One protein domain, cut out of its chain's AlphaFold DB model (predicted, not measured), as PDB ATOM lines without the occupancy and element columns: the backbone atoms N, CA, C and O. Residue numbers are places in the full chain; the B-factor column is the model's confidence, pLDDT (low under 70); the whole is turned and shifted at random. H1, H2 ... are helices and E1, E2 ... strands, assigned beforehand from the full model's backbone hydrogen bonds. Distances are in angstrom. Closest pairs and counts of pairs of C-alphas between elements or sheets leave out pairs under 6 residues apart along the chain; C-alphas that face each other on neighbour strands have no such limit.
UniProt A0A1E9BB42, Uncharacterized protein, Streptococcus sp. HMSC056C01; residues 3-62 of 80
ATOM      1  N   TYR A   3     -32.572 -17.569 -11.764       87.19
ATOM      2  CA  TYR A   3     -33.573 -16.945 -10.909       87.19
ATOM      3  C   TYR A   3     -34.845 -17.794 -10.944       87.19
ATOM      4  O   TYR A   3     -35.276 -18.240 -12.011       87.19
ATOM      5  N   PHE A   4     -35.430 -18.044  -9.777       91.38
ATOM      6  CA  PHE A   4     -36.615 -18.879  -9.598       91.38
ATOM      7  C   PHE A   4     -37.525 -18.234  -8.555       91.38
ATOM      8  O   PHE A   4     -37.039 -17.693  -7.563       91.38
ATOM      9  N   ASP A   5     -38.831 -18.306  -8.777       90.94
ATOM     10  CA  ASP A   5     -39.856 -17.889  -7.823       90.94
ATOM     11  C   ASP A   5     -40.881 -19.012  -7.616       90.94
ATOM     12  O   ASP A   5     -40.787 -20.078  -8.221       90.94
ATOM     13  N   GLY A   6     -41.896 -18.785  -6.779       91.38
ATOM     14  CA  GLY A   6     -42.929 -19.793  -6.506       91.38
ATOM     15  C   GLY A   6     -43.693 -20.301  -7.741       91.38
ATOM     16  O   GLY A   6     -44.320 -21.352  -7.663       91.38
ATOM     17  N   HIS A   7     -43.630 -19.597  -8.879       90.69
ATOM     18  CA  HIS A   7     -44.281 -19.993 -10.130       90.69
ATOM     19  C   HIS A   7     -43.349 -20.747 -11.084       90.69
ATOM     20  O   HIS A   7     -43.823 -21.331 -12.060       90.69
ATOM     21  N   GLY A   8     -42.037 -20.744 -10.842       90.69
ATOM     22  CA  GLY A   8     -41.078 -21.480 -11.653       90.69
ATOM     23  C   GLY A   8     -39.797 -20.709 -11.954       90.69
ATOM     24  O   GLY A   8     -39.495 -19.661 -11.382       90.69
ATOM     25  N   ALA A   9     -39.031 -21.235 -12.913       89.44
ATOM     26  CA  ALA A   9     -37.851 -20.547 -13.421       89.44
ATOM     27  C   ALA A   9     -38.254 -19.211 -14.064       89.44
ATOM     28  O   ALA A   9     -39.198 -19.142 -14.856       89.44
ATOM     29  N   VAL A  10     -37.526 -18.155 -13.716       88.88
ATOM     30  CA  VAL A  10     -37.690 -16.813 -14.275       88.88
ATOM     31  C   VAL A  10     -36.735 -16.664 -15.453       88.88
ATOM     32  O   VAL A  10     -37.158 -16.688 -16.606       88.88
ATOM     33  N   CYS A  11     -35.432 -16.593 -15.180       88.00
ATOM     34  CA  CYS A  11     -34.393 -16.467 -16.194       88.00
ATOM     35  C   CYS A  11     -33.093 -17.152 -15.746       88.00
ATOM     36  O   CYS A  11     -32.935 -17.571 -14.596       88.00
ATOM     37  N   ARG A  12     -32.148 -17.308 -16.678       88.56
ATOM     38  CA  ARG A  12     -30.786 -17.739 -16.341       88.56
ATOM     39  C   ARG A  12     -30.024 -16.575 -15.714       88.56
ATOM     40  O   ARG A  12     -30.239 -15.433 -16.090       88.56
ATOM     41  N   CYS A  13     -29.084 -16.878 -14.839       87.94
ATOM     42  CA  CYS A  13     -28.105 -15.895 -14.392       87.94
ATOM     43  C   CYS A  13     -27.179 -15.465 -15.530       87.94
ATOM     44  O   CYS A  13     -26.966 -16.218 -16.492       87.94
ATOM     45  N   LEU A  14     -26.605 -14.277 -15.373       85.88
ATOM     46  CA  LEU A  14     -25.732 -13.587 -16.319       85.88
ATOM     47  C   LEU A  14     -26.399 -13.413 -17.683       85.88
ATOM     48  O   LEU A  14     -25.742 -13.453 -18.727       85.88
ATOM     49  N   ASN A  15     -27.728 -13.300 -17.688       82.88
ATOM     50  CA  ASN A  15     -28.462 -13.081 -18.915       82.88
ATOM     51  C   ASN A  15     -28.441 -11.605 -19.276       82.88
ATOM     52  O   ASN A  15     -28.436 -10.727 -18.423       82.88
ATOM     53  N   TRP A  16     -28.485 -11.345 -20.573       75.56
ATOM     54  CA  TRP A  16     -28.610  -9.988 -21.094       75.56
ATOM     55  C   TRP A  16     -30.052  -9.655 -21.505       75.56
ATOM     56  O   TRP A  16     -30.362  -8.502 -21.790       75.56
ATOM     57  N   ARG A  17     -30.932 -10.667 -21.562       77.88
ATOM     58  CA  ARG A  17     -32.366 -10.528 -21.845       77.88
ATOM     59  C   ARG A  17     -33.198 -10.925 -20.640       77.88
ATOM     60  O   ARG A  17     -32.956 -11.973 -20.047       77.88
ATOM     61  N   GLU A  18     -34.222 -10.133 -20.360       78.88
ATOM     62  CA  GLU A  18     -35.170 -10.460 -19.304       78.88
ATOM     63  C   GLU A  18     -36.240 -11.458 -19.734       78.88
ATOM     64  O   GLU A  18     -36.517 -11.644 -20.924       78.88
ATOM     65  N   ALA A  19     -36.834 -12.123 -18.743       85.25
ATOM     66  CA  ALA A  19     -37.969 -13.003 -18.968       85.25
ATOM     67  C   ALA A  19     -39.244 -12.196 -19.228       85.25
ATOM     68  O   ALA A  19     -39.525 -11.214 -18.545       85.25
ATOM     69  N   GLN A  20     -40.072 -12.656 -20.172       87.94
ATOM     70  CA  GLN A  20     -41.325 -11.978 -20.528       87.94
ATOM     71  C   GLN A  20     -42.256 -11.781 -19.320       87.94
ATOM     72  O   GLN A  20     -42.935 -10.765 -19.231       87.94
ATOM     73  N   ARG A  21     -42.272 -12.741 -18.387       89.94
ATOM     74  CA  ARG A  21     -43.139 -12.727 -17.200       89.94
ATOM     75  C   ARG A  21     -42.738 -11.679 -16.154       89.94
ATOM     76  O   ARG A  21     -43.605 -11.226 -15.420       89.94
ATOM     77  N   THR A  22     -41.458 -11.316 -16.070       89.50
ATOM     78  CA  THR A  22     -40.908 -10.415 -15.034       89.50
ATOM     79  C   THR A  22     -40.343  -9.117 -15.609       89.50
ATOM     80  O   THR A  22     -39.683  -8.359 -14.905       89.50
ATOM     81  N   MET A  23     -40.586  -8.853 -16.893       90.44
ATOM     82  CA  MET A  23     -40.172  -7.621 -17.553       90.44
ATOM     83  C   MET A  23     -40.899  -6.410 -16.953       90.44
ATOM     84  O   MET A  23     -42.089  -6.476 -16.645       90.44
ATOM     85  N   LEU A  24     -40.195  -5.281 -16.847       91.75
ATOM     86  CA  LEU A  24     -40.800  -4.008 -16.460       91.75
ATOM     87  C   LEU A  24     -41.887  -3.595 -17.460       91.75
ATOM     88  O   LEU A  24     -41.698  -3.665 -18.676       91.75
ATOM     89  N   THR A  25     -43.009  -3.114 -16.937       93.75
ATOM     90  CA  THR A  25     -44.121  -2.575 -17.723       93.75
ATOM     91  C   THR A  25     -44.427  -1.148 -17.281       93.75
ATOM     92  O   THR A  25     -43.883  -0.657 -16.293       93.75
ATOM     93  N   GLN A  26     -45.330  -0.469 -17.988       93.00
ATOM     94  CA  GLN A  26     -45.809   0.855 -17.572       93.00
ATOM     95  C   GLN A  26     -46.573   0.823 -16.237       93.00
ATOM     96  O   GLN A  26     -46.703   1.850 -15.572       93.00
ATOM     97  N   GLU A  27     -47.076  -0.345 -15.838       94.62
ATOM     98  CA  GLU A  27     -47.852  -0.530 -14.612       94.62
ATOM     99  C   GLU A  27     -46.967  -0.851 -13.401       94.62
ATOM    100  O   GLU A  27     -47.432  -0.748 -12.266       94.62
ATOM    101  N   THR A  28     -45.690  -1.190 -13.617       93.88
ATOM    102  CA  THR A  28     -44.753  -1.541 -12.545       93.88
ATOM    103  C   THR A  28     -44.596  -0.389 -11.548       93.88
ATOM    104  O   THR A  28     -44.290   0.742 -11.928       93.88
ATOM    105  N   LYS A  29     -44.803  -0.689 -10.259       92.06
ATOM    106  CA  LYS A  29     -44.622   0.249  -9.136       92.06
ATOM    107  C   LYS A  29     -43.369  -0.056  -8.334       92.06
ATOM    108  O   LYS A  29     -42.597   0.855  -8.056       92.06
ATOM    109  N   ASP A  30     -43.140  -1.340  -8.084       92.31
ATOM    110  CA  ASP A  30     -42.001  -1.843  -7.333       92.31
ATOM    111  C   ASP A  30     -41.173  -2.764  -8.227       92.31
ATOM    112  O   ASP A  30     -41.711  -3.608  -8.949       92.31
ATOM    113  N   ALA A  31     -39.855  -2.578  -8.210       92.38
ATOM    114  CA  ALA A  31     -38.933  -3.344  -9.034       92.38
ATOM    115  C   ALA A  31     -37.672  -3.701  -8.252       92.38
ATOM    116  O   ALA A  31     -37.109  -2.871  -7.536       92.38
ATOM    117  N   ILE A  32     -37.197  -4.927  -8.458       91.81
ATOM    118  CA  ILE A  32     -35.877  -5.374  -8.018       91.81
ATOM    119  C   ILE A  32     -34.995  -5.437  -9.259       91.81
ATOM    120  O   ILE A  32     -35.318  -6.129 -10.222       91.81
ATOM    121  N   LEU A  33     -33.883  -4.705  -9.235       92.25
ATOM    122  CA  LEU A  33     -32.876  -4.714 -10.292       92.25
ATOM    123  C   LEU A  33     -31.621  -5.387  -9.751       92.25
ATOM    124  O   LEU A  33     -31.166  -5.057  -8.654       92.25
ATOM    125  N   VAL A  34     -31.060  -6.322 -10.513       92.25
ATOM    126  CA  VAL A  34     -29.909  -7.114 -10.076       92.25
ATOM    127  C   VAL A  34     -28.758  -6.950 -11.060       92.25
ATOM    128  O   VAL A  34     -28.952  -6.972 -12.272       92.25
ATOM    129  N   ILE A  35     -27.548  -6.783 -10.525       94.50
ATOM    130  CA  ILE A  35     -26.296  -6.857 -11.279       94.50
ATOM    131  C   ILE A  35     -25.472  -7.981 -10.666       94.50
ATOM    132  O   ILE A  35     -25.288  -8.040  -9.452       94.50
ATOM    133  N   GLU A  36     -24.984  -8.876 -11.513       93.94
ATOM    134  CA  GLU A  36     -24.244 -10.060 -11.093       93.94
ATOM    135  C   GLU A  36     -22.743  -9.893 -11.356       93.94
ATOM    136  O   GLU A  36     -22.324  -9.339 -12.373       93.94
ATOM    137  N   ALA A  37     -21.929 -10.416 -10.439       94.62
ATOM    138  CA  ALA A  37     -20.475 -10.437 -10.532       94.62
ATOM    139  C   ALA A  37     -19.944 -11.792 -10.051       94.62
ATOM    140  O   ALA A  37     -20.457 -12.358  -9.088       94.62
ATOM    141  N   ILE A  38     -18.912 -12.311 -10.721       93.75
ATOM    142  CA  ILE A  38     -18.286 -13.604 -10.397       93.75
ATOM    143  C   ILE A  38     -16.987 -13.410  -9.598       93.75
ATOM    144  O   ILE A  38     -16.561 -14.311  -8.879       93.75
ATOM    145  N   ASN A  39     -16.341 -12.248  -9.720       95.25
ATOM    146  CA  ASN A  39     -15.072 -11.939  -9.065       95.25
ATOM    147  C   ASN A  39     -15.049 -10.510  -8.491       95.25
ATOM    148  O   ASN A  39     -15.949  -9.709  -8.749       95.25
ATOM    149  N   GLU A  40     -14.005 -10.187  -7.726       95.94
ATOM    150  CA  GLU A  40     -13.885  -8.902  -7.021       95.94
ATOM    151  C   GLU A  40     -13.788  -7.686  -7.950       95.94
ATOM    152  O   GLU A  40     -14.360  -6.636  -7.656       95.94
ATOM    153  N   GLU A  41     -13.119  -7.818  -9.099       97.69
ATOM    154  CA  GLU A  41     -13.029  -6.732 -10.083       97.69
ATOM    155  C   GLU A  41     -14.421  -6.389 -10.638       97.69
ATOM    156  O   GLU A  41     -14.832  -5.226 -10.680       97.69
ATOM    157  N   GLN A  42     -15.182  -7.419 -11.012       96.44
ATOM    158  CA  GLN A  42     -16.561  -7.275 -11.466       96.44
ATOM    159  C   GLN A  42     -17.455  -6.728 -10.356       96.44
ATOM    160  O   GLN A  42     -18.296  -5.881 -10.637       96.44
ATOM    161  N   ALA A  43     -17.258  -7.152  -9.105       96.69
ATOM    162  CA  ALA A  43     -18.020  -6.650  -7.969       96.69
ATOM    163  C   ALA A  43     -17.762  -5.154  -7.741       96.69
ATOM    164  O   ALA A  43     -18.706  -4.403  -7.513       96.69
ATOM    165  N   SER A  44     -16.513  -4.694  -7.860       97.62
ATOM    166  CA  SER A  44     -16.182  -3.264  -7.783       97.62
ATOM    167  C   SER A  44     -16.928  -2.456  -8.846       97.62
ATOM    168  O   SER A  44     -17.635  -1.504  -8.524       97.62
ATOM    169  N   ARG A  45     -16.856  -2.892 -10.107       97.69
ATOM    170  CA  ARG A  45     -17.552  -2.241 -11.228       97.69
ATOM    171  C   ARG A  45     -19.077  -2.318 -11.107       97.69
ATOM    172  O   ARG A  45     -19.769  -1.372 -11.473       97.69
ATOM    173  N   ALA A  46     -19.615  -3.420 -10.582       96.94
ATOM    174  CA  ALA A  46     -21.044  -3.578 -10.334       96.94
ATOM    175  C   ALA A  46     -21.538  -2.575  -9.285       96.94
ATOM    176  O   ALA A  46     -22.570  -1.949  -9.497       96.94
ATOM    177  N   ARG A  47     -20.780  -2.351  -8.202       97.12
ATOM    178  CA  ARG A  47     -21.126  -1.353  -7.173       97.12
ATOM    179  C   ARG A  47     -21.188   0.063  -7.744       97.12
ATOM    180  O   ARG A  47     -22.141   0.789  -7.466       97.12
ATOM    181  N   GLU A  48     -20.219   0.437  -8.579       98.06
ATOM    182  CA  GLU A  48     -20.228   1.728  -9.282       98.06
ATOM    183  C   GLU A  48     -21.452   1.858 -10.199       98.06
ATOM    184  O   GLU A  48     -22.163   2.863 -10.155       98.06
ATOM    185  N   ALA A  49     -21.754   0.813 -10.976       97.56
ATOM    186  CA  ALA A  49     -22.918   0.788 -11.855       97.56
ATOM    187  C   ALA A  49     -24.246   0.874 -11.083       97.56
ATOM    188  O   ALA A  49     -25.153   1.587 -11.511       97.56
ATOM    189  N   MET A  50     -24.364   0.194  -9.937       97.06
ATOM    190  CA  MET A  50     -25.547   0.258  -9.072       97.06
ATOM    191  C   MET A  50     -25.760   1.666  -8.508       97.06
ATOM    192  O   MET A  50     -26.895   2.140  -8.479       97.06
ATOM    193  N   LEU A  51     -24.688   2.349  -8.094       97.50
ATOM    194  CA  LEU A  51     -24.765   3.715  -7.572       97.50
ATOM    195  C   LEU A  51     -25.194   4.718  -8.652       97.50
ATOM    196  O   LEU A  51     -26.059   5.565  -8.414       97.50
ATOM    197  N   GLU A  52     -24.620   4.607  -9.849       97.75
ATOM    198  CA  GLU A  52     -24.995   5.450 -10.987       97.75
ATOM    199  C   GLU A  52     -26.447   5.189 -11.411       97.75
ATOM    200  O   GLU A  52     -27.212   6.126 -11.652       97.75
ATOM    201  N   LEU A  53     -26.865   3.920 -11.456       96.62
ATOM    202  CA  LEU A  53     -28.242   3.539 -11.760       96.62
ATOM    203  C   LEU A  53     -29.220   4.096 -10.722       96.62
ATOM    204  O   LEU A  53     -30.224   4.693 -11.102       96.62
ATOM    205  N   HIS A  54     -28.915   3.965  -9.429       96.44
ATOM    206  CA  HIS A  54     -29.711   4.534  -8.337       96.44
ATOM    207  C   HIS A  54     -29.856   6.054  -8.469       96.44
ATOM    208  O   HIS A  54     -30.972   6.576  -8.441       96.44
ATOM    209  N   THR A  55     -28.750   6.751  -8.738       96.88
ATOM    210  CA  THR A  55     -28.744   8.203  -8.960       96.88
ATOM    211  C   THR A  55     -29.627   8.595 -10.147       96.88
ATOM    212  O   THR A  55     -30.427   9.531 -10.060       96.88
ATOM    213  N   LYS A  56     -29.531   7.863 -11.264       96.94
ATOM    214  CA  LYS A  56     -30.375   8.091 -12.445       96.94
ATOM    215  C   LYS A  56     -31.843   7.816 -12.158       96.94
ATOM    216  O   LYS A  56     -32.683   8.601 -12.592       96.94
ATOM    217  N   ILE A  57     -32.157   6.748 -11.428       95.69
ATOM    218  CA  ILE A  57     -33.533   6.413 -11.062       95.69
ATOM    219  C   ILE A  57     -34.157   7.556 -10.255       95.69
ATOM    220  O   ILE A  57     -35.221   8.051 -10.626       95.69
ATOM    221  N   GLY A  58     -33.448   8.050  -9.235       96.06
ATOM    222  CA  GLY A  58     -33.889   9.207  -8.457       96.06
ATOM    223  C   GLY A  58     -34.083  10.456  -9.312       96.06
ATOM    224  O   GLY A  58     -35.115  11.117  -9.222       96.06
ATOM    225  N   LYS A  59     -33.134  10.749 -10.207       97.25
ATOM    226  CA  LYS A  59     -33.194  11.922 -11.088       97.25
ATOM    227  C   LYS A  59     -34.358  11.883 -12.083       97.25
ATOM    228  O   LYS A  59     -34.981  12.916 -12.309       97.25
ATOM    229  N   TYR A  60     -34.596  10.745 -12.733       96.62
ATOM    230  CA  TYR A  60     -35.541  10.655 -13.852       96.62
ATOM    231  C   TYR A  60     -36.950  10.239 -13.435       96.62
ATOM    232  O   TYR A  60     -37.909  10.676 -14.066       96.62
ATOM    233  N   PHE A  61     -37.084   9.420 -12.392       93.31
ATOM    234  CA  PHE A  61     -38.379   8.905 -11.945       93.31
ATOM    235  C   PHE A  61     -38.845   9.516 -10.620       93.31
ATOM    236  O   PHE A  61     -39.995   9.318 -10.243       93.31
ATOM    237  N   GLY A  62     -37.987  10.259  -9.909       95.00
ATOM    238  CA  GLY A  62     -38.342  10.865  -8.622       95.00
ATOM    239  C   GLY A  62     -38.594   9.844  -7.509       95.00
ATOM    240  O   GLY A  62     -39.218  10.179  -6.506       95.00
TER     241      GLY A  62
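What this domain is: This is residues 3 to 62 of the 80 residues of an uncharacterized protein of Streptococcus sp. HMSC056C01 (UniProt A0A1E9BB42). A small two-strand hairpin, E1 and E2, sits on one side and one long helix, H1, on the other, with a long loop, residues 13 to 39, winding between them. The loop's last part runs back beside H1 before entering it; residues 25 to 30 and 55 to 62 stick out. The printed part has 60 residues, with two named strands and one named helix in the order E1, E2, H1 along the chain; E1 and E2 make an antiparallel sheet, and the class is mixed, helices and strands, with 30 residues in named elements. It is loose, radius of gyration of the C-alphas 13.5 A, spanning 33 by 32 by 18 A, only just flat.

Where its parts are: Find C-alpha 3 at (-33.573, -16.945, -10.909), where E1, residues 3 to 5, begins; it is 7.1 A long. E2, residues 8 to 12, is 11.9 A long. H1, residues 40 to 61, runs 30.7 A to C-alpha 61 at (-38.379, 8.905, -11.945).

How they stand to each other: Look at the hairpin E1 and E2, antiparallel at 165 degrees: N 3 and O 11 are within hydrogen-bond range at 2.9 A. E1 and H1 are apart. In H1 every O i to N i+4 pair is within hydrogen-bond range.

The domain as a whole: The C-alphas farthest apart, of Glu 27 and Glu 40, are 35.8 A apart. The printed part has no cut; the link E2 to H1 is long. No printed residue is under 70 in pLDDT.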